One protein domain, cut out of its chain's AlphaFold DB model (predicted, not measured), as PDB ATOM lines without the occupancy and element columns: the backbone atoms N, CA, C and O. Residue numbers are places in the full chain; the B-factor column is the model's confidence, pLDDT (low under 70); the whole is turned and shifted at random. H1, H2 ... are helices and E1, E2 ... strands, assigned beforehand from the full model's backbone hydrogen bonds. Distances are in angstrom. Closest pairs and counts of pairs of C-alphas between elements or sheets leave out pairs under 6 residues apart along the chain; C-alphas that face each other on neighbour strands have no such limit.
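Overview. This is residues 4 to 158 of the 247 residues of the protein "HNHc domain-containing protein" of Actinobacteria bacterium (UniProt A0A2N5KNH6). One long helix, H1, runs as a beam along one side of a rod-shaped domain, and the shorter parts form two groups beside it. Near the far end of H1, the helices H2, H3 and H4 make a small cluster that meets H1 through H2; toward its beginning lie the two-strand pair E1 and E2, with H6 and H7, and H5 bridges the space between the two groups, its last residues, 119 to 122, meeting residues 22 to 29 of H1 at a steep tilt and its residues 118 to 122 packing on H6. The printed part has 155 residues with seven named helices and two named strands, in the order E1, H1, H2, H3, H4, H5, E2, H6, H7, and its class is mostly helix; the sheet has the order E1 - E2 and is antiparallel. The whole is only just compact, close to loose, with a radius of gyration of the C-alphas of 17.9 A, and the C-alphas span 59 by 27 by 26 A.

Arrangement. Start at E1, residues 14 to 16, and look across to E2, residues 130 to 132: they are antiparallel neighbours, with 135 degrees between their directions. Find N 15 and O 131, 2.9 A apart, and N 131 and O 15, also 2.9 A, both within hydrogen-bond range. Next comes H1, residues 19 to 49. With residues 36 to 43 alone it touches H2, residues 54 to 62; the closest C-alphas are those of Leu 43 and Asp 56, 6.9 A apart. H1 and H2 form a helical hairpin, opposite ways at a shallow tilt of 34 degrees, only just short of steep. H2 forms a second helical hairpin with H3, residues 69 to 76: they touch, closest at the C-alphas of Leu 61 and Ile 72, 7.3 A, and run opposite ways at a shallow tilt of 20 degrees. H4, residues 80 to 89, touches H2 about perpendicular at 78 degrees, with the C-alphas of Ala 59 and Arg 87 closest at 5.1 A. H3 and H4 only just touch, with 3 pairs of C-alphas within 8 A, the closest being Thr 73 and His 80 at 6.7 A. Then look at H5, residues 109 to 122: its residues 119 to 122 alone touch residues 22 to 29 of H1, closest at the C-alphas of Val 25 and Leu 119, 6.3 A, opposite ways at a steep tilt of 56 degrees. H5 is close to H4 but not clearly touching, the C-alphas of Met 84 and Arg 109 being closest at 6.9 A. With residues 118 to 122 alone H5 touches H6, residues 133 to 137, closest at the C-alphas of Arg 118 and Ala 135, 5.7 A. H7, residues 146 to 158, touches H6 with residues 147 to 151 alone, closest at the C-alphas of Cys 137 and Ser 147, 5.2 A. H7 and H1 are apart. In H1, H2, H3, H4, H5, H6 and H7 every O i to N i+4 pair is within hydrogen-bond range.

Along the chain. Find C-alpha 14 at (-30.188, -36.424, -10.639), where E1 begins; E1 and E2 are each 7.1 A long. Then go to C-alpha 19 at (-45.202, -41.036, -8.903); from there H1 runs 45.4 A to C-alpha 49 at (-61.865, -29.688, -49.529). H2 is 12.0 A long, H3 10.8 A, H4 14.4 A, H5 20.0 A and H6 6.2 A. H7 is 18.5 A long and ends at C-alpha 158, at (-28.918, -33.606, -0.544).

Size, cuts and confidence. The two C-alphas farthest apart are those of Ala 4 and Gly 50, at 60.8 A. The printed part has no cut. Look at residues 90 to 108, the long link from H4 to H5: these 19 residues hold no named element. The mean pLDDT of the printed part is 91.0, and residues 4 to 12 are under 70.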
ATOM      1  N   ALA A   4     -22.110 -40.960  -4.825       49.06
ATOM      2  CA  ALA A   4     -21.235 -40.662  -5.963       49.06
ATOM      3  C   ALA A   4     -21.967 -40.666  -7.320       49.06
ATOM      4  O   ALA A   4     -21.495 -40.074  -8.282       49.06
ATOM      5  N   THR A   5     -23.125 -41.328  -7.416       49.19
ATOM      6  CA  THR A   5     -23.988 -41.280  -8.614       49.19
ATOM      7  C   THR A   5     -24.904 -40.050  -8.602       49.19
ATOM      8  O   THR A   5     -25.383 -39.615  -9.643       49.19
ATOM      9  N   VAL A   6     -25.145 -39.495  -7.411       50.25
ATOM     10  CA  VAL A   6     -25.981 -38.310  -7.165       50.25
ATOM     11  C   VAL A   6     -25.145 -37.018  -7.192       50.25
ATOM     12  O   VAL A   6     -25.617 -35.983  -7.653       50.25
ATOM     13  N   TYR A   7     -23.888 -37.102  -6.751       50.31
ATOM     14  CA  TYR A   7     -22.854 -36.073  -6.805       50.31
ATOM     15  C   TYR A   7     -21.737 -36.527  -7.749       50.31
ATOM     16  O   TYR A   7     -20.784 -37.190  -7.340       50.31
ATOM     17  N   SER A   8     -21.822 -36.128  -9.012       48.22
ATOM     18  CA  SER A   8     -20.606 -35.845  -9.768       48.22
ATOM     19  C   SER A   8     -20.371 -34.345  -9.668       48.22
ATOM     20  O   SER A   8     -21.248 -33.587 -10.081       48.22
ATOM     21  N   ASP A   9     -19.204 -33.918  -9.182       44.41
ATOM     22  CA  ASP A   9     -18.807 -32.498  -9.171       44.41
ATOM     23  C   ASP A   9     -18.839 -31.862 -10.583       44.41
ATOM     24  O   ASP A   9     -18.810 -30.642 -10.712       44.41
ATOM     25  N   GLU A  10     -18.965 -32.675 -11.642       45.72
ATOM     26  CA  GLU A  10     -18.935 -32.252 -13.047       45.72
ATOM     27  C   GLU A  10     -20.147 -32.698 -13.900       45.72
ATOM     28  O   GLU A  10     -20.079 -32.675 -15.127       45.72
ATOM     29  N   GLY A  11     -21.271 -33.110 -13.298       55.88
ATOM     30  CA  GLY A  11     -22.417 -33.656 -14.053       55.88
ATOM     31  C   GLY A  11     -23.798 -33.211 -13.558       55.88
ATOM     32  O   GLY A  11     -23.927 -32.683 -12.453       55.88
ATOM     33  N   PRO A  12     -24.846 -33.382 -14.390       68.75
ATOM     34  CA  PRO A  12     -26.182 -32.879 -14.094       68.75
ATOM     35  C   PRO A  12     -26.767 -33.591 -12.876       68.75
ATOM     36  O   PRO A  12     -26.745 -34.820 -12.790       68.75
ATOM     37  N   PHE A  13     -27.318 -32.809 -11.951       82.00
ATOM     38  CA  PHE A  13     -27.885 -33.319 -10.710       82.00
ATOM     39  C   PHE A  13     -29.113 -34.209 -10.977       82.00
ATOM     40  O   PHE A  13     -30.022 -33.800 -11.709       82.00
ATOM     41  N   ARG A  14     -29.143 -35.417 -10.391       89.06
ATOM     42  CA  ARG A  14     -30.188 -36.424 -10.639       89.06
ATOM     43  C   ARG A  14     -31.004 -36.771  -9.398       89.06
ATOM     44  O   ARG A  14     -30.449 -36.952  -8.319       89.06
ATOM     45  N   ILE A  15     -32.309 -36.934  -9.595       91.50
ATOM     46  CA  ILE A  15     -33.298 -37.283  -8.570       91.50
ATOM     47  C   ILE A  15     -34.136 -38.487  -9.018       91.50
ATOM     48  O   ILE A  15     -34.320 -38.669 -10.224       91.50
ATOM     49  N   PRO A  16     -34.645 -39.314  -8.090       93.56
ATOM     50  CA  PRO A  16     -35.624 -40.340  -8.432       93.56
ATOM     51  C   PRO A  16     -36.933 -39.689  -8.898       93.56
ATOM     52  O   PRO A  16     -37.441 -38.769  -8.256       93.56
ATOM     53  N   LEU A  17     -37.492 -40.168 -10.009       95.50
ATOM     54  CA  LEU A  17     -38.773 -39.688 -10.521       95.50
ATOM     55  C   LEU A  17     -39.911 -40.114  -9.581       95.50
ATOM     56  O   LEU A  17     -40.113 -41.309  -9.350       95.50
ATOM     57  N   SER A  18     -40.656 -39.147  -9.042       96.44
ATOM     58  CA  SER A  18     -41.805 -39.430  -8.177       96.44
ATOM     59  C   SER A  18     -43.031 -39.872  -8.976       96.44
ATOM     60  O   SER A  18     -43.164 -39.571 -10.165       96.44
ATOM     61  N   GLU A  19     -43.949 -40.571  -8.307       97.94
ATOM     62  CA  GLU A  19     -45.202 -41.036  -8.903       97.94
ATOM     63  C   GLU A  19     -46.050 -39.880  -9.450       97.94
ATOM     64  O   GLU A  19     -46.383 -39.897 -10.634       97.94
ATOM     65  N   ASP A  20     -46.272 -38.831  -8.650       97.50
ATOM     66  CA  ASP A  20     -47.048 -37.648  -9.053       97.50
ATOM     67  C   ASP A  20     -46.506 -36.989 -10.330       97.50
ATOM     68  O   ASP A  20     -47.256 -36.638 -11.242       97.50
ATOM     69  N   ILE A  21     -45.179 -36.832 -10.415       98.06
ATOM     70  CA  ILE A  21     -44.525 -36.219 -11.573       98.06
ATOM     71  C   ILE A  21     -44.641 -37.145 -12.786       98.06
ATOM     72  O   ILE A  21     -44.934 -36.674 -13.885       98.06
ATOM     73  N   ARG A  22     -44.444 -38.456 -12.605       98.25
ATOM     74  CA  ARG A  22     -44.592 -39.456 -13.671       98.25
ATOM     75  C   ARG A  22     -46.007 -39.449 -14.245       98.25
ATOM     76  O   ARG A  22     -46.160 -39.462 -15.467       98.25
ATOM     77  N   ASP A  23     -47.025 -39.405 -13.393       98.31
ATOM     78  CA  ASP A  23     -48.424 -39.363 -13.819       98.31
ATOM     79  C   ASP A  23     -48.766 -38.071 -14.556       98.31
ATOM     80  O   ASP A  23     -49.287 -38.129 -15.673       98.31
ATOM     81  N   ALA A  24     -48.366 -36.917 -14.015       98.31
ATOM     82  CA  ALA A  24     -48.557 -35.631 -14.681       98.31
ATOM     83  C   ALA A  24     -47.859 -35.569 -16.053       98.31
ATOM     84  O   ALA A  24     -48.402 -35.015 -17.009       98.31
ATOM     85  N   VAL A  25     -46.663 -36.156 -16.185       98.44
ATOM     86  CA  VAL A  25     -45.965 -36.242 -17.476       98.44
ATOM     87  C   VAL A  25     -46.749 -37.103 -18.464       98.44
ATOM     88  O   VAL A  25     -46.952 -36.673 -19.598       98.44
ATOM     89  N   ARG A  26     -47.190 -38.302 -18.062       97.56
ATOM     90  CA  ARG A  26     -47.909 -39.233 -18.950       97.56
ATOM     91  C   ARG A  26     -49.218 -38.650 -19.458       97.56
ATOM     92  O   ARG A  26     -49.486 -38.749 -20.653       97.56
ATOM     93  N   GLU A  27     -49.981 -38.024 -18.570       97.62
ATOM     94  CA  GLU A  27     -51.221 -37.326 -18.903       97.62
ATOM     95  C   GLU A  27     -50.973 -36.267 -19.984       97.62
ATOM     96  O   GLU A  27     -51.501 -36.372 -21.087       97.62
ATOM     97  N   GLN A  28     -50.043 -35.335 -19.750       97.75
ATOM     98  CA  GLN A  28     -49.757 -34.280 -20.727       97.75
ATOM     99  C   GLN A  28     -49.166 -34.806 -22.039       97.75
ATOM    100  O   GLN A  28     -49.409 -34.233 -23.098       97.75
ATOM    101  N   VAL A  29     -48.357 -35.872 -22.009       97.00
ATOM    102  CA  VAL A  29     -47.857 -36.509 -23.240       97.00
ATOM    103  C   VAL A  29     -49.018 -37.080 -24.046       97.00
ATOM    104  O   VAL A  29     -49.047 -36.912 -25.266       97.00
ATOM    105  N   GLN A  30     -49.953 -37.754 -23.379       96.31
ATOM    106  CA  GLN A  30     -51.116 -38.353 -24.017       96.31
ATOM    107  C   GLN A  30     -52.045 -37.280 -24.597       96.31
ATOM    108  O   GLN A  30     -52.439 -37.398 -25.760       96.31
ATOM    109  N   ASP A  31     -52.323 -36.220 -23.843       96.44
ATOM    110  CA  ASP A  31     -53.186 -35.117 -24.272       96.44
ATOM    111  C   ASP A  31     -52.588 -34.369 -25.465       96.44
ATOM    112  O   ASP A  31     -53.244 -34.216 -26.496       96.44
ATOM    113  N   ASN A  32     -51.306 -33.996 -25.389       95.94
ATOM    114  CA  ASN A  32     -50.617 -33.308 -26.485       95.94
ATOM    115  C   ASN A  32     -50.525 -34.177 -27.743       95.94
ATOM    116  O   ASN A  32     -50.676 -33.690 -28.864       95.94
ATOM    117  N   LYS A  33     -50.326 -35.490 -27.576       94.62
ATOM    118  CA  LYS A  33     -50.369 -36.443 -28.686       94.62
ATOM    119  C   LYS A  33     -51.761 -36.477 -29.324       94.62
ATOM    120  O   LYS A  33     -51.857 -36.432 -30.549       94.62
ATOM    121  N   GLY A  34     -52.823 -36.537 -28.520       95.62
ATOM    122  CA  GLY A  34     -54.207 -36.492 -28.994       95.62
ATOM    123  C   GLY A  34     -54.528 -35.202 -29.754       95.62
ATOM    124  O   GLY A  34     -55.049 -35.262 -30.869       95.62
ATOM    125  N   ALA A  35     -54.144 -34.052 -29.201       94.06
ATOM    126  CA  ALA A  35     -54.355 -32.744 -29.815       94.06
ATOM    127  C   ALA A  35     -53.607 -32.595 -31.152       94.06
ATOM    128  O   ALA A  35     -54.180 -32.119 -32.137       94.06
ATOM    129  N   LEU A  36     -52.363 -33.080 -31.233       92.75
ATOM    130  CA  LEU A  36     -51.603 -33.092 -32.483       92.75
ATOM    131  C   LEU A  36     -52.276 -33.958 -33.557       92.75
ATOM    132  O   LEU A  36     -52.369 -33.532 -34.708       92.75
ATOM    133  N   TYR A  37     -52.784 -35.145 -33.203       93.56
ATOM    134  CA  TYR A  37     -53.529 -35.972 -34.158       93.56
ATOM    135  C   TYR A  37     -54.806 -35.293 -34.646       93.56
ATOM    136  O   TYR A  37     -55.077 -35.330 -35.845       93.56
ATOM    137  N   ALA A  38     -55.560 -34.650 -33.754       93.00
ATOM    138  CA  ALA A  38     -56.765 -33.918 -34.131       93.00
ATOM    139  C   ALA A  38     -56.446 -32.774 -35.109       93.00
ATOM    140  O   ALA A  38     -57.115 -32.635 -36.134       93.00
ATOM    141  N   ARG A  39     -55.369 -32.012 -34.861       92.19
ATOM    142  CA  ARG A  39     -54.917 -30.954 -35.781       92.19
ATOM    143  C   ARG A  39     -54.500 -31.514 -37.142       92.19
ATOM    144  O   ARG A  39     -54.860 -30.949 -38.171       92.19
ATOM    145  N   LEU A  40     -53.773 -32.633 -37.166       90.81
ATOM    146  CA  LEU A  40     -53.370 -33.288 -38.414       90.81
ATOM    147  C   LEU A  40     -54.572 -33.805 -39.217       90.81
ATOM    148  O   LEU A  40     -54.582 -33.684 -40.439       90.81
ATOM    149  N   GLN A  41     -55.598 -34.342 -38.554       91.38
ATOM    150  CA  GLN A  41     -56.840 -34.757 -39.212       91.38
ATOM    151  C   GLN A  41     -57.587 -33.563 -39.816       91.38
ATOM    152  O   GLN A  41     -58.027 -33.643 -40.961       91.38
ATOM    153  N   ALA A  42     -57.682 -32.448 -39.085       89.69
ATOM    154  CA  ALA A  42     -58.298 -31.222 -39.588       89.69
ATOM    155  C   ALA A  42     -57.578 -30.691 -40.839       89.69
ATOM    156  O   ALA A  42     -58.231 -30.378 -41.832       89.69
ATOM    157  N   LEU A  43     -56.240 -30.674 -40.826       91.50
ATOM    158  CA  LEU A  43     -55.430 -30.333 -42.000       91.50
ATOM    159  C   LEU A  43     -55.697 -31.276 -43.182       91.50
ATOM    160  O   LEU A  43     -55.841 -30.809 -44.308       91.50
ATOM    161  N   GLY A  44     -55.799 -32.586 -42.937       91.25
ATOM    162  CA  GLY A  44     -56.112 -33.571 -43.977       91.25
ATOM    163  C   GLY A  44     -57.453 -33.301 -44.663       91.25
ATOM    164  O   GLY A  44     -57.520 -33.275 -45.887       91.25
ATOM    165  N   LEU A  45     -58.496 -32.999 -43.885       90.81
ATOM    166  CA  LEU A  45     -59.816 -32.655 -44.425       90.81
ATOM    167  C   LEU A  45     -59.794 -31.375 -45.273       90.81
ATOM    168  O   LEU A  45     -60.531 -31.276 -46.251       90.81
ATOM    169  N   GLN A  46     -58.958 -30.398 -44.914       90.75
ATOM    170  CA  GLN A  46     -58.819 -29.170 -45.698       90.75
ATOM    171  C   GLN A  46     -58.180 -29.435 -47.058       90.75
ATOM    172  O   GLN A  46     -58.643 -28.873 -48.045       90.75
ATOM    173  N   VAL A  47     -57.165 -30.304 -47.119       88.56
ATOM    174  CA  VAL A  47     -56.498 -30.668 -48.380       88.56
ATOM    175  C   VAL A  47     -57.494 -31.248 -49.384       88.56
ATOM    176  O   VAL A  47     -57.454 -30.885 -50.559       88.56
ATOM    177  N   ASP A  48     -58.413 -32.096 -48.923       79.44
ATOM    178  CA  ASP A  48     -59.443 -32.689 -49.781       79.44
ATOM    179  C   ASP A  48     -60.534 -31.675 -50.186       79.44
ATOM    180  O   ASP A  48     -61.147 -31.804 -51.247       79.44
ATOM    181  N   ALA A  49     -60.783 -30.658 -49.353       81.88
ATOM    182  CA  ALA A  49     -61.865 -29.688 -49.529       81.88
ATOM    183  C   ALA A  49     -61.458 -28.385 -50.247       81.88
ATOM    184  O   ALA A  49     -62.339 -27.647 -50.696       81.88
ATOM    185  N   GLY A  50     -60.160 -28.069 -50.359       81.31
ATOM    186  CA  GLY A  50     -59.675 -26.841 -50.995       81.31
ATOM    187  C   GLY A  50     -58.381 -26.280 -50.382       81.31
ATOM    188  O   GLY A  50     -57.480 -27.038 -50.029       81.31
ATOM    189  N   PRO A  51     -58.211 -24.942 -50.312       85.00
ATOM    190  CA  PRO A  51     -56.990 -24.345 -49.780       85.00
ATOM    191  C   PRO A  51     -56.871 -24.569 -48.267       85.00
ATOM    192  O   PRO A  51     -57.810 -24.319 -47.514       85.00
ATOM    193  N   VAL A  52     -55.685 -24.988 -47.828       88.06
ATOM    194  CA  VAL A  52     -55.355 -25.193 -46.411       88.06
ATOM    195  C   VAL A  52     -55.194 -23.847 -45.697       88.06
ATOM    196  O   VAL A  52     -54.512 -22.954 -46.213       88.06
ATOM    197  N   ASP A  53     -55.771 -23.692 -44.499       88.06
ATOM    198  CA  ASP A  53     -55.552 -22.504 -43.671       88.06
ATOM    199  C   ASP A  53     -54.083 -22.469 -43.224       88.06
ATOM    200  O   ASP A  53     -53.560 -23.355 -42.540       88.06
ATOM    201  N   LYS A  54     -53.401 -21.392 -43.615       89.00
ATOM    202  CA  LYS A  54     -52.012 -21.108 -43.253       89.00
ATOM    203  C   LYS A  54     -51.785 -21.207 -41.739       89.00
ATOM    204  O   LYS A  54     -50.718 -21.650 -41.325       89.00
ATOM    205  N   ARG A  55     -52.760 -20.815 -40.912       88.50
ATOM    206  CA  ARG A  55     -52.644 -20.823 -39.446       88.50
ATOM    207  C   ARG A  55     -52.518 -22.234 -38.882       88.50
ATOM    208  O   ARG A  55     -51.664 -22.455 -38.025       88.50
ATOM    209  N   ASP A  56     -53.271 -23.189 -39.421       87.94
ATOM    210  CA  ASP A  56     -53.210 -24.590 -38.996       87.94
ATOM    211  C   ASP A  56     -51.860 -25.229 -39.334       87.94
ATOM    212  O   ASP A  56     -51.277 -25.947 -38.516       87.94
ATOM    213  N   LEU A  57     -51.313 -24.917 -40.515       90.44
ATOM    214  CA  LEU A  57     -49.972 -25.361 -40.906       90.44
ATOM    215  C   LEU A  57     -48.899 -24.763 -39.994       90.44
ATOM    216  O   LEU A  57     -48.032 -25.486 -39.501       90.44
ATOM    217  N   LEU A  58     -48.958 -23.453 -39.741       92.88
ATOM    218  CA  LEU A  58     -47.998 -22.770 -38.876       92.88
ATOM    219  C   LEU A  58     -48.032 -23.306 -37.440       92.88
ATOM    220  O   LEU A  58     -46.966 -23.470 -36.846       92.88
ATOM    221  N   ALA A  59     -49.213 -23.631 -36.905       89.56
ATOM    222  CA  ALA A  59     -49.359 -24.205 -35.569       89.56
ATOM    223  C   ALA A  59     -48.610 -25.542 -35.432       89.56
ATOM    224  O   ALA A  59     -47.853 -25.727 -34.477       89.56
ATOM    225  N   VAL A  60     -48.731 -26.436 -36.422       91.31
ATOM    226  CA  VAL A  60     -48.004 -27.718 -36.438       91.31
ATOM    227  C   VAL A  60     -46.502 -27.508 -36.645       91.31
ATOM    228  O   VAL A  60     -45.695 -28.054 -35.893       91.31
ATOM    229  N   LEU A  61     -46.101 -26.689 -37.623       93.38
ATOM    230  CA  LEU A  61     -44.686 -26.412 -37.915       93.38
ATOM    231  C   LEU A  61     -43.955 -25.779 -36.720       93.38
ATOM    232  O   LEU A  61     -42.770 -26.051 -36.487       93.38
ATOM    233  N   CYS A  62     -44.663 -24.967 -35.930       92.44
ATOM    234  CA  CYS A  62     -44.128 -24.333 -34.731       92.44
ATOM    235  C   CYS A  62     -43.596 -25.366 -33.720       92.44
ATOM    236  O   CYS A  62     -42.573 -25.122 -33.079       92.44
ATOM    237  N   GLU A  63     -44.197 -26.553 -33.648       93.12
ATOM    238  CA  GLU A  63     -43.843 -27.600 -32.682       93.12
ATOM    239  C   GLU A  63     -42.778 -28.587 -33.192       93.12
ATOM    240  O   GLU A  63     -42.318 -29.447 -32.438       93.12
ATOM    241  N   ILE A  64     -42.330 -28.457 -34.448       93.25
ATOM    242  CA  ILE A  64     -41.332 -29.356 -35.047       93.25
ATOM    243  C   ILE A  64     -39.911 -28.843 -34.763       93.25
ATOM    244  O   ILE A  64     -39.444 -27.918 -35.431       93.25
ATOM    245  N   PRO A  65     -39.148 -29.468 -33.843       92.25
ATOM    246  CA  PRO A  65     -37.838 -28.958 -33.431       92.25
ATOM    247  C   PRO A  65     -36.786 -28.994 -34.543       92.25
ATOM    248  O   PRO A  65     -35.831 -28.225 -34.505       92.25
ATOM    249  N   ALA A  66     -36.949 -29.881 -35.527       94.94
ATOM    250  CA  ALA A  66     -36.021 -30.020 -36.645       94.94
ATOM    251  C   ALA A  66     -36.104 -28.860 -37.650       94.94
ATOM    252  O   ALA A  66     -35.184 -28.682 -38.443       94.94
ATOM    253  N   ILE A  67     -37.187 -28.077 -37.629       94.69
ATOM    254  CA  ILE A  67     -37.388 -26.961 -38.554       94.69
ATOM    255  C   ILE A  67     -36.953 -25.666 -37.851       94.69
ATOM    256  O   ILE A  67     -37.544 -25.304 -36.828       94.69
ATOM    257  N   PRO A  68     -35.935 -24.944 -38.354       94.12
ATOM    258  CA  PRO A  68     -35.540 -23.651 -37.801       94.12
ATOM    259  C   PRO A  68     -36.668 -22.622 -37.900       94.12
ATOM    260  O   PRO A  68     -37.444 -22.638 -38.850       94.12
ATOM    261  N   THR A  69     -36.738 -21.687 -36.950       94.00
ATOM    262  CA  THR A  69     -37.768 -20.635 -36.985       94.00
ATOM    263  C   THR A  69     -37.653 -19.783 -38.247       94.00
ATOM    264  O   THR A  69     -38.677 -19.504 -38.857       94.00
ATOM    265  N   SER A  70     -36.427 -19.471 -38.688       94.75
ATOM    266  CA  SER A  70     -36.174 -18.741 -39.938       94.75
ATOM    267  C   SER A  70     -36.762 -19.447 -41.159       94.75
ATOM    268  O   SER A  70     -37.419 -18.826 -41.980       94.75
ATOM    269  N   ALA A  71     -36.622 -20.773 -41.244       96.25
ATOM    270  CA  ALA A  71     -37.202 -21.536 -42.343       96.25
ATOM    271  C   ALA A  71     -38.733 -21.393 -42.389       96.25
ATOM    272  O   ALA A  71     -39.301 -21.296 -43.471       96.25
ATOM    273  N   ILE A  72     -39.404 -21.334 -41.235       96.00
ATOM    274  CA  ILE A  72     -40.854 -21.103 -41.177       96.00
ATOM    275  C   ILE A  72     -41.172 -19.660 -41.582       96.00
ATOM    276  O   ILE A  72     -42.018 -19.438 -42.443       96.00
ATOM    277  N   THR A  73     -40.494 -18.674 -40.993       95.31
ATOM    278  CA  THR A  73     -40.786 -17.258 -41.259       95.31
ATOM    279  C   THR A  73     -40.557 -16.886 -42.720       95.31
ATOM    280  O   THR A  73     -41.405 -16.222 -43.310       95.31
ATOM    281  N   ASP A  74     -39.474 -17.375 -43.323       95.81
ATOM    282  CA  ASP A  74     -39.064 -17.014 -44.682       95.81
ATOM    283  C   ASP A  74     -39.965 -17.676 -45.735       95.81
ATOM    284  O   ASP A  74     -40.405 -17.018 -46.674       95.81
ATOM    285  N   ASN A  75     -40.301 -18.962 -45.561       96.38
ATOM    286  CA  ASN A  75     -41.134 -19.689 -46.530       96.38
ATOM    287  C   ASN A  75     -42.615 -19.303 -46.458       96.38
ATOM    288  O   ASN A  75     -43.325 -19.412 -47.455       96.38
ATOM    289  N   PHE A  76     -43.095 -18.861 -45.292       94.38
ATOM    290  CA  PHE A  76     -44.500 -18.497 -45.099       94.38
ATOM    291  C   PHE A  76     -44.726 -16.982 -45.040       94.38
ATOM    292  O   PHE A  76     -45.875 -16.551 -44.916       94.38
ATOM    293  N   GLY A  77     -43.668 -16.169 -45.131       95.00
ATOM    294  CA  GLY A  77     -43.750 -14.709 -45.087       95.00
ATOM    295  C   GLY A  77     -44.425 -14.196 -43.814       95.00
ATOM    296  O   GLY A  77     -45.314 -13.354 -43.904       95.00
ATOM    297  N   VAL A  78     -44.070 -14.758 -42.653       94.56
ATOM    298  CA  VAL A  78     -44.615 -14.361 -41.340       94.56
ATOM    299  C   VAL A  78     -43.519 -13.889 -40.403       94.56
ATOM    300  O   VAL A  78     -42.402 -14.402 -40.424       94.56
ATOM    301  N   GLY A  79     -43.843 -12.936 -39.533       94.44
ATOM    302  CA  GLY A  79     -42.937 -12.525 -38.460       94.44
ATOM    303  C   GLY A  79     -42.851 -13.557 -37.327       94.44
ATOM    304  O   GLY A  79     -43.754 -14.365 -37.127       94.44
ATOM    305  N   HIS A  80     -41.801 -13.481 -36.501       92.25
ATOM    306  CA  HIS A  80     -41.674 -14.314 -35.292       92.25
ATOM    307  C   HIS A  80     -42.849 -14.107 -34.319       92.25
ATOM    308  O   HIS A  80     -43.378 -15.069 -33.767       92.25
ATOM    309  N   GLN A  81     -43.267 -12.850 -34.126       92.12
ATOM    310  CA  GLN A  81     -44.409 -12.507 -33.273       92.12
ATOM    311  C   GLN A  81     -45.730 -13.023 -33.847       92.12
ATOM    312  O   GLN A  81     -46.551 -13.536 -33.099       92.12
ATOM    313  N   GLU A  82     -45.918 -12.931 -35.164       93.00
ATOM    314  CA  GLU A  82     -47.113 -13.433 -35.848       93.00
ATOM    315  C   GLU A  82     -47.209 -14.962 -35.763       93.00
ATOM    316  O   GLU A  82     -48.278 -15.494 -35.469       93.00
ATOM    317  N   LEU A  83     -46.086 -15.672 -35.937       93.00
ATOM    318  CA  LEU A  83     -46.008 -17.121 -35.743       93.00
ATOM    319  C   LEU A  83     -46.425 -17.514 -34.320       93.00
ATOM    320  O   LEU A  83     -47.241 -18.419 -34.141       93.00
ATOM    321  N   MET A  84     -45.892 -16.821 -33.310       93.25
ATOM    322  CA  MET A  84     -46.248 -17.102 -31.919       93.25
ATOM    323  C   MET A  84     -47.691 -16.718 -31.593       93.25
ATOM    324  O   MET A  84     -48.379 -17.509 -30.962       93.25
ATOM    325  N   ALA A  85     -48.190 -15.577 -32.073       91.75
ATOM    326  CA  ALA A  85     -49.579 -15.163 -31.880       91.75
ATOM    327  C   ALA A  85     -50.571 -16.137 -32.535       91.75
ATOM    328  O   ALA A  85     -51.597 -16.459 -31.943       91.75
ATOM    329  N   THR A  86     -50.236 -16.647 -33.727       90.56
ATOM    330  CA  THR A  86     -51.020 -17.675 -34.429       90.56
ATOM    331  C   THR A  86     -51.161 -18.923 -33.570       90.56
ATOM    332  O   THR A  86     -52.267 -19.421 -33.387       90.56
ATOM    333  N   ARG A  87     -50.051 -19.394 -32.993       88.69
ATOM    334  CA  ARG A  87     -50.070 -20.526 -32.068       88.69
ATOM    335  C   ARG A  87     -50.885 -20.208 -30.812       88.69
ATOM    336  O   ARG A  87     -51.711 -21.016 -30.417       88.69
ATOM    337  N   SER A  88     -50.636 -19.073 -30.161       88.62
ATOM    338  CA  SER A  88     -51.288 -18.731 -28.892       88.62
ATOM    339  C   SER A  88     -52.804 -18.571 -29.019       88.62
ATOM    340  O   SER A  88     -53.509 -18.781 -28.038       88.62
ATOM    341  N   ALA A  89     -53.307 -18.202 -30.200       89.56
ATOM    342  CA  ALA A  89     -54.742 -18.112 -30.457       89.56
ATOM    343  C   ALA A  89     -55.436 -19.483 -30.457       89.56
ATOM    344  O   ALA A  89     -56.605 -19.567 -30.087       89.56
ATOM    345  N   ASP A  90     -54.728 -20.536 -30.871       87.88
ATOM    346  CA  ASP A  90     -55.267 -21.890 -30.983       87.88
ATOM    347  C   ASP A  90     -54.145 -22.943 -30.808       87.88
ATOM    348  O   ASP A  90     -53.621 -23.496 -31.786       87.88
ATOM    349  N   PRO A  91     -53.686 -23.170 -29.562       89.25
ATOM    350  CA  PRO A  91     -52.524 -24.006 -29.289       89.25
ATOM    351  C   PRO A  91     -52.818 -25.485 -29.555       89.25
ATOM    352  O   PRO A  91     -53.837 -26.022 -29.129       89.25
ATOM    353  N   VAL A  92     -51.882 -26.172 -30.219       91.12
ATOM    354  CA  VAL A  92     -51.958 -27.628 -30.425       91.12
ATOM    355  C   VAL A  92     -51.513 -28.351 -29.160       91.12
ATOM    356  O   VAL A  92     -52.320 -29.001 -28.507       91.12
ATOM    357  N   SER A  93     -50.244 -28.207 -28.779       94.19
ATOM    358  CA  SER A  93     -49.754 -28.712 -27.500       94.19
ATOM    359  C   SER A  93     -49.872 -27.650 -26.412       94.19
ATOM    360  O   SER A  93     -49.552 -26.482 -26.643       94.19
ATOM    361  N   ILE A  94     -50.248 -28.063 -25.206       94.56
ATOM    362  CA  ILE A  94     -50.231 -27.250 -23.991       94.56
ATOM    363  C   ILE A  94     -49.312 -27.926 -22.972       94.56
ATOM    364  O   ILE A  94     -49.372 -29.137 -22.749       94.56
ATOM    365  N   VAL A  95     -48.439 -27.140 -22.344       97.06
ATOM    366  CA  VAL A  95     -47.600 -27.623 -21.247       97.06
ATOM    367  C   VAL A  95     -48.004 -26.904 -19.975       97.06
ATOM    368  O   VAL A  95     -47.883 -25.686 -19.866       97.06
ATOM    369  N   SER A  96     -48.447 -27.672 -18.991       97.81
ATOM    370  CA  SER A  96     -48.789 -27.181 -17.668       97.81
ATOM    371  C   SER A  96     -47.765 -27.641 -16.634       97.81
ATOM    372  O   SER A  96     -46.995 -28.589 -16.822       97.81
ATOM    373  N   CYS A  97     -47.736 -26.918 -15.519       98.50
ATOM    374  CA  CYS A  97     -46.924 -27.243 -14.364       98.50
ATOM    375  C   CYS A  97     -47.263 -28.655 -13.884       98.50
ATOM    376  O   CYS A  97     -48.416 -28.929 -13.549       98.50
ATOM    377  N   LEU A  98     -46.251 -29.514 -13.762       98.38
ATOM    378  CA  LEU A  98     -46.424 -30.905 -13.323       98.38
ATOM    379  C   LEU A  98     -46.969 -31.041 -11.894       98.38
ATOM    380  O   LEU A  98     -47.362 -32.130 -11.497       98.38
ATOM    381  N   ARG A  99     -47.004 -29.949 -11.120       97.12
ATOM    382  CA  ARG A  99     -47.498 -29.934  -9.739       97.12
ATOM    383  C   ARG A  99     -48.857 -29.255  -9.603       97.12
ATOM    384  O   ARG A  99     -49.818 -29.881  -9.180       97.12
ATOM    385  N   CYS A 100     -48.951 -27.975  -9.960       97.56
ATOM    386  CA  CYS A 100     -50.165 -27.178  -9.741       97.56
ATOM    387  C   CYS A 100     -51.063 -27.050 -10.978       97.56
ATOM    388  O   CYS A 100     -52.082 -26.369 -10.917       97.56
ATOM    389  N   ARG A 101     -50.681 -27.667 -12.107       96.75
ATOM    390  CA  ARG A 101     -51.433 -27.680 -13.374       96.75
ATOM    391  C   ARG A 101     -51.667 -26.313 -14.031       96.75
ATOM    392  O   ARG A 101     -52.328 -26.239 -15.059       96.75
ATOM    393  N   THR A 102     -51.079 -25.237 -13.510       97.31
ATOM    394  CA  THR A 102     -51.070 -23.929 -14.179       97.31
ATOM    395  C   THR A 102     -50.305 -24.000 -15.498       97.31
ATOM    396  O   THR A 102     -49.209 -24.557 -15.537       97.31
ATOM    397  N   HIS A 103     -50.863 -23.405 -16.554       95.69
ATOM    398  CA  HIS A 103     -50.216 -23.278 -17.860       95.69
ATOM    399  C   HIS A 103     -48.823 -22.644 -17.733       95.69
ATOM    400  O   HIS A 103     -48.670 -21.593 -17.101       95.69
ATOM    401  N   LEU A 104     -47.804 -23.262 -18.331       96.38
ATOM    402  CA  LEU A 104     -46.456 -22.703 -18.355       96.38
ATOM    403  C   LEU A 104     -46.327 -21.705 -19.506       96.38
ATOM    404  O   LEU A 104     -46.733 -22.013 -20.622       96.38
ATOM    405  N   PRO A 105     -45.746 -20.516 -19.277       92.38
ATOM    406  CA  PRO A 105     -45.571 -19.545 -20.346       92.38
ATOM    407  C   PRO A 105     -44.639 -20.096 -21.433       92.38
ATOM    408  O   PRO A 105     -43.557 -20.610 -21.142       92.38
ATOM    409  N   ASP A 106     -45.052 -19.946 -22.688       87.62
ATOM    410  CA  ASP A 106     -44.345 -20.391 -23.892       87.62
ATOM    411  C   ASP A 106     -44.180 -19.239 -24.900       87.62
ATOM    412  O   ASP A 106     -44.195 -19.447 -26.112       87.62
ATOM    413  N   GLY A 107     -43.996 -18.013 -24.386       83.88
ATOM    414  CA  GLY A 107     -44.006 -16.747 -25.141       83.88
ATOM    415  C   GLY A 107     -42.992 -16.625 -26.286       83.88
ATOM    416  O   GLY A 107     -43.013 -15.646 -27.029       83.88
ATOM    417  N   ASP A 108     -42.131 -17.624 -26.461       91.69
ATOM    418  CA  ASP A 108     -41.314 -17.814 -27.643       91.69
ATOM    419  C   ASP A 108     -41.191 -19.309 -27.998       91.69
ATOM    420  O   ASP A 108     -41.245 -20.207 -27.150       91.69
ATOM    421  N   ARG A 109     -40.952 -19.577 -29.284       94.38
ATOM    422  CA  ARG A 109     -40.859 -20.937 -29.826       94.38
ATOM    423  C   ARG A 109     -39.742 -21.770 -29.193       94.38
ATOM    424  O   ARG A 109     -39.873 -22.987 -29.080       94.38
ATOM    425  N   ARG A 110     -38.625 -21.160 -28.786       94.38
ATOM    426  CA  ARG A 110     -37.512 -21.892 -28.158       94.38
ATOM    427  C   ARG A 110     -37.934 -22.412 -26.786       94.38
ATOM    428  O   ARG A 110     -37.615 -23.557 -26.461       94.38
ATOM    429  N   THR A 111     -38.656 -21.607 -26.011       94.56
ATOM    430  CA  THR A 111     -39.219 -22.003 -24.715       94.56
ATOM    431  C   THR A 111     -40.214 -23.154 -24.874       94.56
ATOM    432  O   THR A 111     -40.037 -24.188 -24.223       94.56
ATOM    433  N   LEU A 112     -41.152 -23.045 -25.821       94.38
ATOM    434  CA  LEU A 112     -42.087 -24.123 -26.172       94.38
ATOM    435  C   LEU A 112     -41.363 -25.436 -26.504       94.38
ATOM    436  O   LEU A 112     -41.612 -26.480 -25.900       94.38
ATOM    437  N   LEU A 113     -40.423 -25.400 -27.454       95.75
ATOM    438  CA  LEU A 113     -39.707 -26.598 -27.896       95.75
ATOM    439  C   LEU A 113     -38.872 -27.213 -26.768       95.75
ATOM    440  O   LEU A 113     -38.775 -28.440 -26.674       95.75
ATOM    441  N   ARG A 114     -38.293 -26.385 -25.886       96.38
ATOM    442  CA  ARG A 114     -37.589 -26.856 -24.686       96.38
ATOM    443  C   ARG A 114     -38.544 -27.608 -23.759       96.38
ATOM    444  O   ARG A 114     -38.197 -28.707 -23.332       96.38
ATOM    445  N   GLN A 115     -39.725 -27.061 -23.481       97.12
ATOM    446  CA  GLN A 115     -40.743 -27.703 -22.641       97.12
ATOM    447  C   GLN A 115     -41.213 -29.032 -23.254       97.12
ATOM    448  O   GLN A 115     -41.089 -30.077 -22.617       97.12
ATOM    449  N   LEU A 116     -41.622 -29.046 -24.529       96.19
ATOM    450  CA  LEU A 116     -42.038 -30.271 -25.232       96.19
ATOM    451  C   LEU A 116     -40.917 -31.319 -25.309       96.19
ATOM    452  O   LEU A 116     -41.156 -32.527 -25.238       96.19
ATOM    453  N   SER A 117     -39.662 -30.886 -25.453       96.69
ATOM    454  CA  SER A 117     -38.508 -31.786 -25.402       96.69
ATOM    455  C   SER A 117     -38.316 -32.398 -24.016       96.69
ATOM    456  O   SER A 117     -38.026 -33.590 -23.930       96.69
ATOM    457  N   ARG A 118     -38.466 -31.618 -22.938       97.50
ATOM    458  CA  ARG A 118     -38.336 -32.133 -21.568       97.50
ATOM    459  C   ARG A 118     -39.489 -33.051 -21.192       97.50
ATOM    460  O   ARG A 118     -39.236 -34.092 -20.598       97.50
ATOM    461  N   LEU A 119     -40.705 -32.752 -21.643       97.56
ATOM    462  CA  LEU A 119     -41.864 -33.613 -21.429       97.56
ATOM    463  C   LEU A 119     -41.662 -34.992 -22.086       97.56
ATOM    464  O   LEU A 119     -41.800 -36.023 -21.433       97.56
ATOM    465  N   ARG A 120     -41.214 -35.020 -23.351       95.88
ATOM    466  CA  ARG A 120     -40.871 -36.268 -24.064       95.88
ATOM    467  C   ARG A 120     -39.668 -37.003 -23.478       95.88
ATOM    468  O   ARG A 120     -39.587 -38.219 -23.620       95.88
ATOM    469  N   TYR A 121     -38.708 -36.281 -22.902       96.69
ATOM    470  CA  TYR A 121     -37.568 -36.877 -22.210       96.69
ATOM    471  C   TYR A 121     -38.035 -37.608 -20.951       96.69
ATOM    472  O   TYR A 121     -37.760 -38.796 -20.819       96.69
ATOM    473  N   LEU A 122     -38.789 -36.931 -20.078       98.12
ATOM    474  CA  LEU A 122     -39.285 -37.516 -18.830       98.12
ATOM    475  C   LEU A 122     -40.270 -38.664 -19.067       98.12
ATOM    476  O   LEU A 122     -40.253 -39.631 -18.319       98.12
ATOM    477  N   GLY A 123     -41.065 -38.613 -20.141       97.06
ATOM    478  CA  GLY A 123     -42.024 -39.673 -20.478       97.06
ATOM    479  C   GLY A 123     -41.408 -41.036 -20.827       97.06
ATOM    480  O   GLY A 123     -42.150 -41.966 -21.121       97.06
ATOM    481  N   ARG A 124     -40.073 -41.162 -20.831       96.81
ATOM    482  CA  ARG A 124     -39.335 -42.416 -21.076       96.81
ATOM    483  C   ARG A 124     -38.920 -43.143 -19.796       96.81
ATOM    484  O   ARG A 124     -38.314 -44.204 -19.901       96.81
ATOM    485  N   PHE A 125     -39.167 -42.543 -18.638       97.50
ATOM    486  CA  PHE A 125     -38.702 -43.028 -17.343       97.50
ATOM    487  C   PHE A 125     -39.873 -43.528 -16.496       97.50
ATOM    488  O   PHE A 125     -40.995 -43.025 -16.601       97.50
ATOM    489  N   GLU A 126     -39.589 -44.503 -15.643       97.81
ATOM    490  CA  GLU A 126     -40.525 -45.061 -14.673       97.81
ATOM    491  C   GLU A 126     -40.298 -44.478 -13.272       97.81
ATOM    492  O   GLU A 126     -39.314 -43.787 -12.995       97.81
ATOM    493  N   VAL A 127     -41.241 -44.742 -12.364       97.44
ATOM    494  CA  VAL A 127     -41.133 -44.308 -10.965       97.44
ATOM    495  C   VAL A 127     -39.859 -44.882 -10.338       97.44
ATOM    496  O   VAL A 127     -39.607 -46.084 -10.406       97.44
ATOM    497  N   GLY A 128     -39.066 -44.015  -9.706       93.62
ATOM    498  CA  GLY A 128     -37.791 -44.368  -9.078       93.62
ATOM    499  C   GLY A 128     -36.565 -44.265  -9.989       93.62
ATOM    500  O   GLY A 128     -35.447 -44.236  -9.467       93.62
ATOM    501  N   ASP A 129     -36.734 -44.141 -11.309       95.00
ATOM    502  CA  ASP A 129     -35.608 -43.910 -12.217       95.00
ATOM    503  C   ASP A 129     -34.944 -42.552 -11.953       95.00
ATOM    504  O   ASP A 129     -35.602 -41.562 -11.628       95.00
ATOM    505  N   LEU A 130     -33.621 -42.486 -12.129       93.06
ATOM    506  CA  LEU A 130     -32.851 -41.259 -11.917       93.06
ATOM    507  C   LEU A 130     -32.924 -40.321 -13.132       93.06
ATOM    508  O   LEU A 130     -32.327 -40.594 -14.178       93.06
ATOM    509  N   VAL A 131     -33.565 -39.166 -12.951       94.12
ATOM    510  CA  VAL A 131     -33.736 -38.109 -13.963       94.12
ATOM    511  C   VAL A 131     -33.034 -36.814 -13.557       94.12
ATOM    512  O   VAL A 131     -32.800 -36.573 -12.380       94.12
ATOM    513  N   GLU A 132     -32.701 -35.954 -14.522       93.06
ATOM    514  CA  GLU A 132     -32.109 -34.638 -14.240       93.06
ATOM    515  C   GLU A 132     -33.117 -33.732 -13.511       93.06
ATOM    516  O   GLU A 132     -34.221 -33.516 -14.018       93.06
ATOM    517  N   LEU A 133     -32.728 -33.131 -12.379       92.94
ATOM    518  CA  LEU A 133     -33.579 -32.185 -11.638       92.94
ATOM    519  C   LEU A 133     -34.033 -31.029 -12.536       92.94
ATOM    520  O   LEU A 133     -35.209 -30.677 -12.567       92.94
ATOM    521  N   ASP A 134     -33.109 -30.473 -13.321       93.38
ATOM    522  CA  ASP A 134     -33.401 -29.365 -14.232       93.38
ATOM    523  C   ASP A 134     -34.418 -29.748 -15.319       93.38
ATOM    524  O   ASP A 134     -35.152 -28.883 -15.800       93.38
ATOM    525  N   ALA A 135     -34.499 -31.029 -15.700       95.88
ATOM    526  CA  ALA A 135     -35.507 -31.491 -16.649       95.88
ATOM    527  C   ALA A 135     -36.919 -31.426 -16.054       95.88
ATOM    528  O   ALA A 135     -37.849 -31.061 -16.774       95.88
ATOM    529  N   VAL A 136     -37.066 -31.725 -14.759       97.12
ATOM    530  CA  VAL A 136     -38.337 -31.594 -14.029       97.12
ATOM    531  C   VAL A 136     -38.660 -30.123 -13.779       97.12
ATOM    532  O   VAL A 136     -39.764 -29.684 -14.085       97.12
ATOM    533  N   CYS A 137     -37.694 -29.327 -13.307       96.25
ATOM    534  CA  CYS A 137     -37.920 -27.917 -12.967       96.25
ATOM    535  C   CYS A 137     -38.363 -27.056 -14.155       96.25
ATOM    536  O   CYS A 137     -39.152 -26.138 -13.970       96.25
ATOM    537  N   VAL A 138     -37.916 -27.361 -15.379       96.38
ATOM    538  CA  VAL A 138     -38.396 -26.685 -16.603       96.38
ATOM    539  C   VAL A 138     -39.906 -26.852 -16.815       96.38
ATOM    540  O   VAL A 138     -40.520 -26.042 -17.504       96.38
ATOM    541  N   LEU A 139     -40.498 -27.900 -16.243       98.31
ATOM    542  CA  LEU A 139     -41.919 -28.221 -16.342       98.31
ATOM    543  C   LEU A 139     -42.679 -27.881 -15.050       98.31
ATOM    544  O   LEU A 139     -43.783 -28.372 -14.820       98.31
ATOM    545  N   LEU A 140     -42.104 -27.034 -14.198       98.12
ATOM    546  CA  LEU A 140     -42.751 -26.483 -13.015       98.12
ATOM    547  C   LEU A 140     -42.865 -24.968 -13.165       98.12
ATOM    548  O   LEU A 140     -41.978 -24.317 -13.709       98.12
ATOM    549  N   CYS A 141     -43.967 -24.394 -12.686       97.50
ATOM    550  CA  CYS A 141     -44.173 -22.956 -12.797       97.50
ATOM    551  C   CYS A 141     -43.359 -22.186 -11.752       97.50
ATOM    552  O   CYS A 141     -43.270 -22.600 -10.590       97.50
ATOM    553  N   ASP A 142     -42.899 -21.002 -12.142       95.56
ATOM    554  CA  ASP A 142     -42.394 -19.997 -11.206       95.56
ATOM    555  C   ASP A 142     -43.535 -19.172 -10.588       95.56
ATOM    556  O   ASP A 142     -43.439 -18.761  -9.438       95.56
ATOM    557  N   ALA A 143     -44.653 -19.000 -11.308       95.12
ATOM    558  CA  ALA A 143     -45.794 -18.180 -10.878       95.12
ATOM    559  C   ALA A 143     -46.365 -18.580  -9.503       95.12
ATOM    560  O   ALA A 143     -46.677 -17.715  -8.694       95.12
ATOM    561  N   ASN A 144     -46.441 -19.887  -9.230       95.75
ATOM    562  CA  ASN A 144     -46.873 -20.427  -7.935       95.75
ATOM    563  C   ASN A 144     -45.698 -21.006  -7.126       95.75
ATOM    564  O   ASN A 144     -45.903 -21.915  -6.331       95.75
ATOM    565  N   GLY A 145     -44.456 -20.598  -7.409       97.06
ATOM    566  CA  GLY A 145     -43.262 -21.046  -6.677       97.06
ATOM    567  C   GLY A 145     -42.896 -22.531  -6.822       97.06
ATOM    568  O   GLY A 145     -41.904 -22.970  -6.248       97.06
ATOM    569  N   CYS A 146     -43.640 -23.319  -7.607       97.94
ATOM    570  CA  CYS A 146     -43.478 -24.774  -7.691       97.94
ATOM    571  C   CYS A 146     -42.060 -25.202  -8.087       97.94
ATOM    572  O   CYS A 146     -41.541 -26.154  -7.511       97.94
ATOM    573  N   SER A 147     -41.434 -24.514  -9.046       96.56
ATOM    574  CA  SER A 147     -40.053 -24.796  -9.461       96.56
ATOM    575  C   SER A 147     -39.061 -24.526  -8.327       96.56
ATOM    576  O   SER A 147     -38.261 -25.395  -7.980       96.56
ATOM    577  N   GLN A 148     -39.153 -23.350  -7.697       95.44
ATOM    578  CA  GLN A 148     -38.270 -22.944  -6.603       95.44
ATOM    579  C   GLN A 148     -38.394 -23.877  -5.394       95.44
ATOM    580  O   GLN A 148     -37.378 -24.350  -4.886       95.44
ATOM    581  N   GLU A 149     -39.619 -24.175  -4.964       96.06
ATOM    582  CA  GLU A 149     -39.885 -25.090  -3.853       96.06
ATOM    583  C   GLU A 149     -39.337 -26.489  -4.133       96.06
ATOM    584  O   GLU A 149     -38.668 -27.078  -3.285       96.06
ATOM    585  N   TYR A 150     -39.574 -27.009  -5.341       95.12
ATOM    586  CA  TYR A 150     -39.115 -28.338  -5.724       95.12
ATOM    587  C   TYR A 150     -37.587 -28.422  -5.734       95.12
ATOM    588  O   TYR A 150     -37.023 -29.371  -5.189       95.12
ATOM    589  N   ARG A 151     -36.901 -27.406  -6.282       93.44
ATOM    590  CA  ARG A 151     -35.434 -27.312  -6.211       93.44
ATOM    591  C   ARG A 151     -34.955 -27.268  -4.770       93.44
ATOM    592  O   ARG A 151     -34.043 -28.010  -4.425       93.44
ATOM    593  N   HIS A 152     -35.558 -26.415  -3.948       91.50
ATOM    594  CA  HIS A 152     -35.138 -26.230  -2.566       91.50
ATOM    595  C   HIS A 152     -35.252 -27.526  -1.759       91.50
ATOM    596  O   HIS A 152     -34.269 -27.912  -1.134       91.50
ATOM    597  N   SER A 153     -36.385 -28.237  -1.845       91.12
ATOM    598  CA  SER A 153     -36.583 -29.519  -1.147       91.12
ATOM    599  C   SER A 153     -35.486 -30.523  -1.497       91.12
ATOM    600  O   SER A 153     -34.792 -31.022  -0.615       91.12
ATOM    601  N   HIS A 154     -35.253 -30.748  -2.794       89.94
ATOM    602  CA  HIS A 154     -34.247 -31.714  -3.234       89.94
ATOM    603  C   HIS A 154     -32.828 -31.260  -2.874       89.94
ATOM    604  O   HIS A 154     -32.010 -32.075  -2.458       89.94
ATOM    605  N   MET A 155     -32.513 -29.966  -2.988       85.69
ATOM    606  CA  MET A 155     -31.195 -29.450  -2.609       85.69
ATOM    607  C   MET A 155     -30.936 -29.548  -1.101       85.69
ATOM    608  O   MET A 155     -29.807 -29.836  -0.706       85.69
ATOM    609  N   GLU A 156     -31.947 -29.348  -0.255       87.12
ATOM    610  CA  GLU A 156     -31.808 -29.502   1.196       87.12
ATOM    611  C   GLU A 156     -31.677 -30.970   1.612       87.12
ATOM    612  O   GLU A 156     -30.806 -31.292   2.421       87.12
ATOM    613  N   GLU A 157     -32.444 -31.885   1.014       83.62
ATOM    614  CA  GLU A 157     -32.291 -33.330   1.245       83.62
ATOM    615  C   GLU A 157     -30.868 -33.806   0.928       83.62
ATOM    616  O   GLU A 157     -30.236 -34.518   1.714       83.62
ATOM    617  N   LEU A 158     -30.311 -33.345  -0.193       76.50
ATOM    618  CA  LEU A 158     -28.918 -33.606  -0.544       76.50
ATOM    619  C   LEU A 158     -27.938 -32.980   0.423       76.50
ATOM    620  O   LEU A 158     -26.953 -33.614   0.788       76.50
TER     621      LEU A 158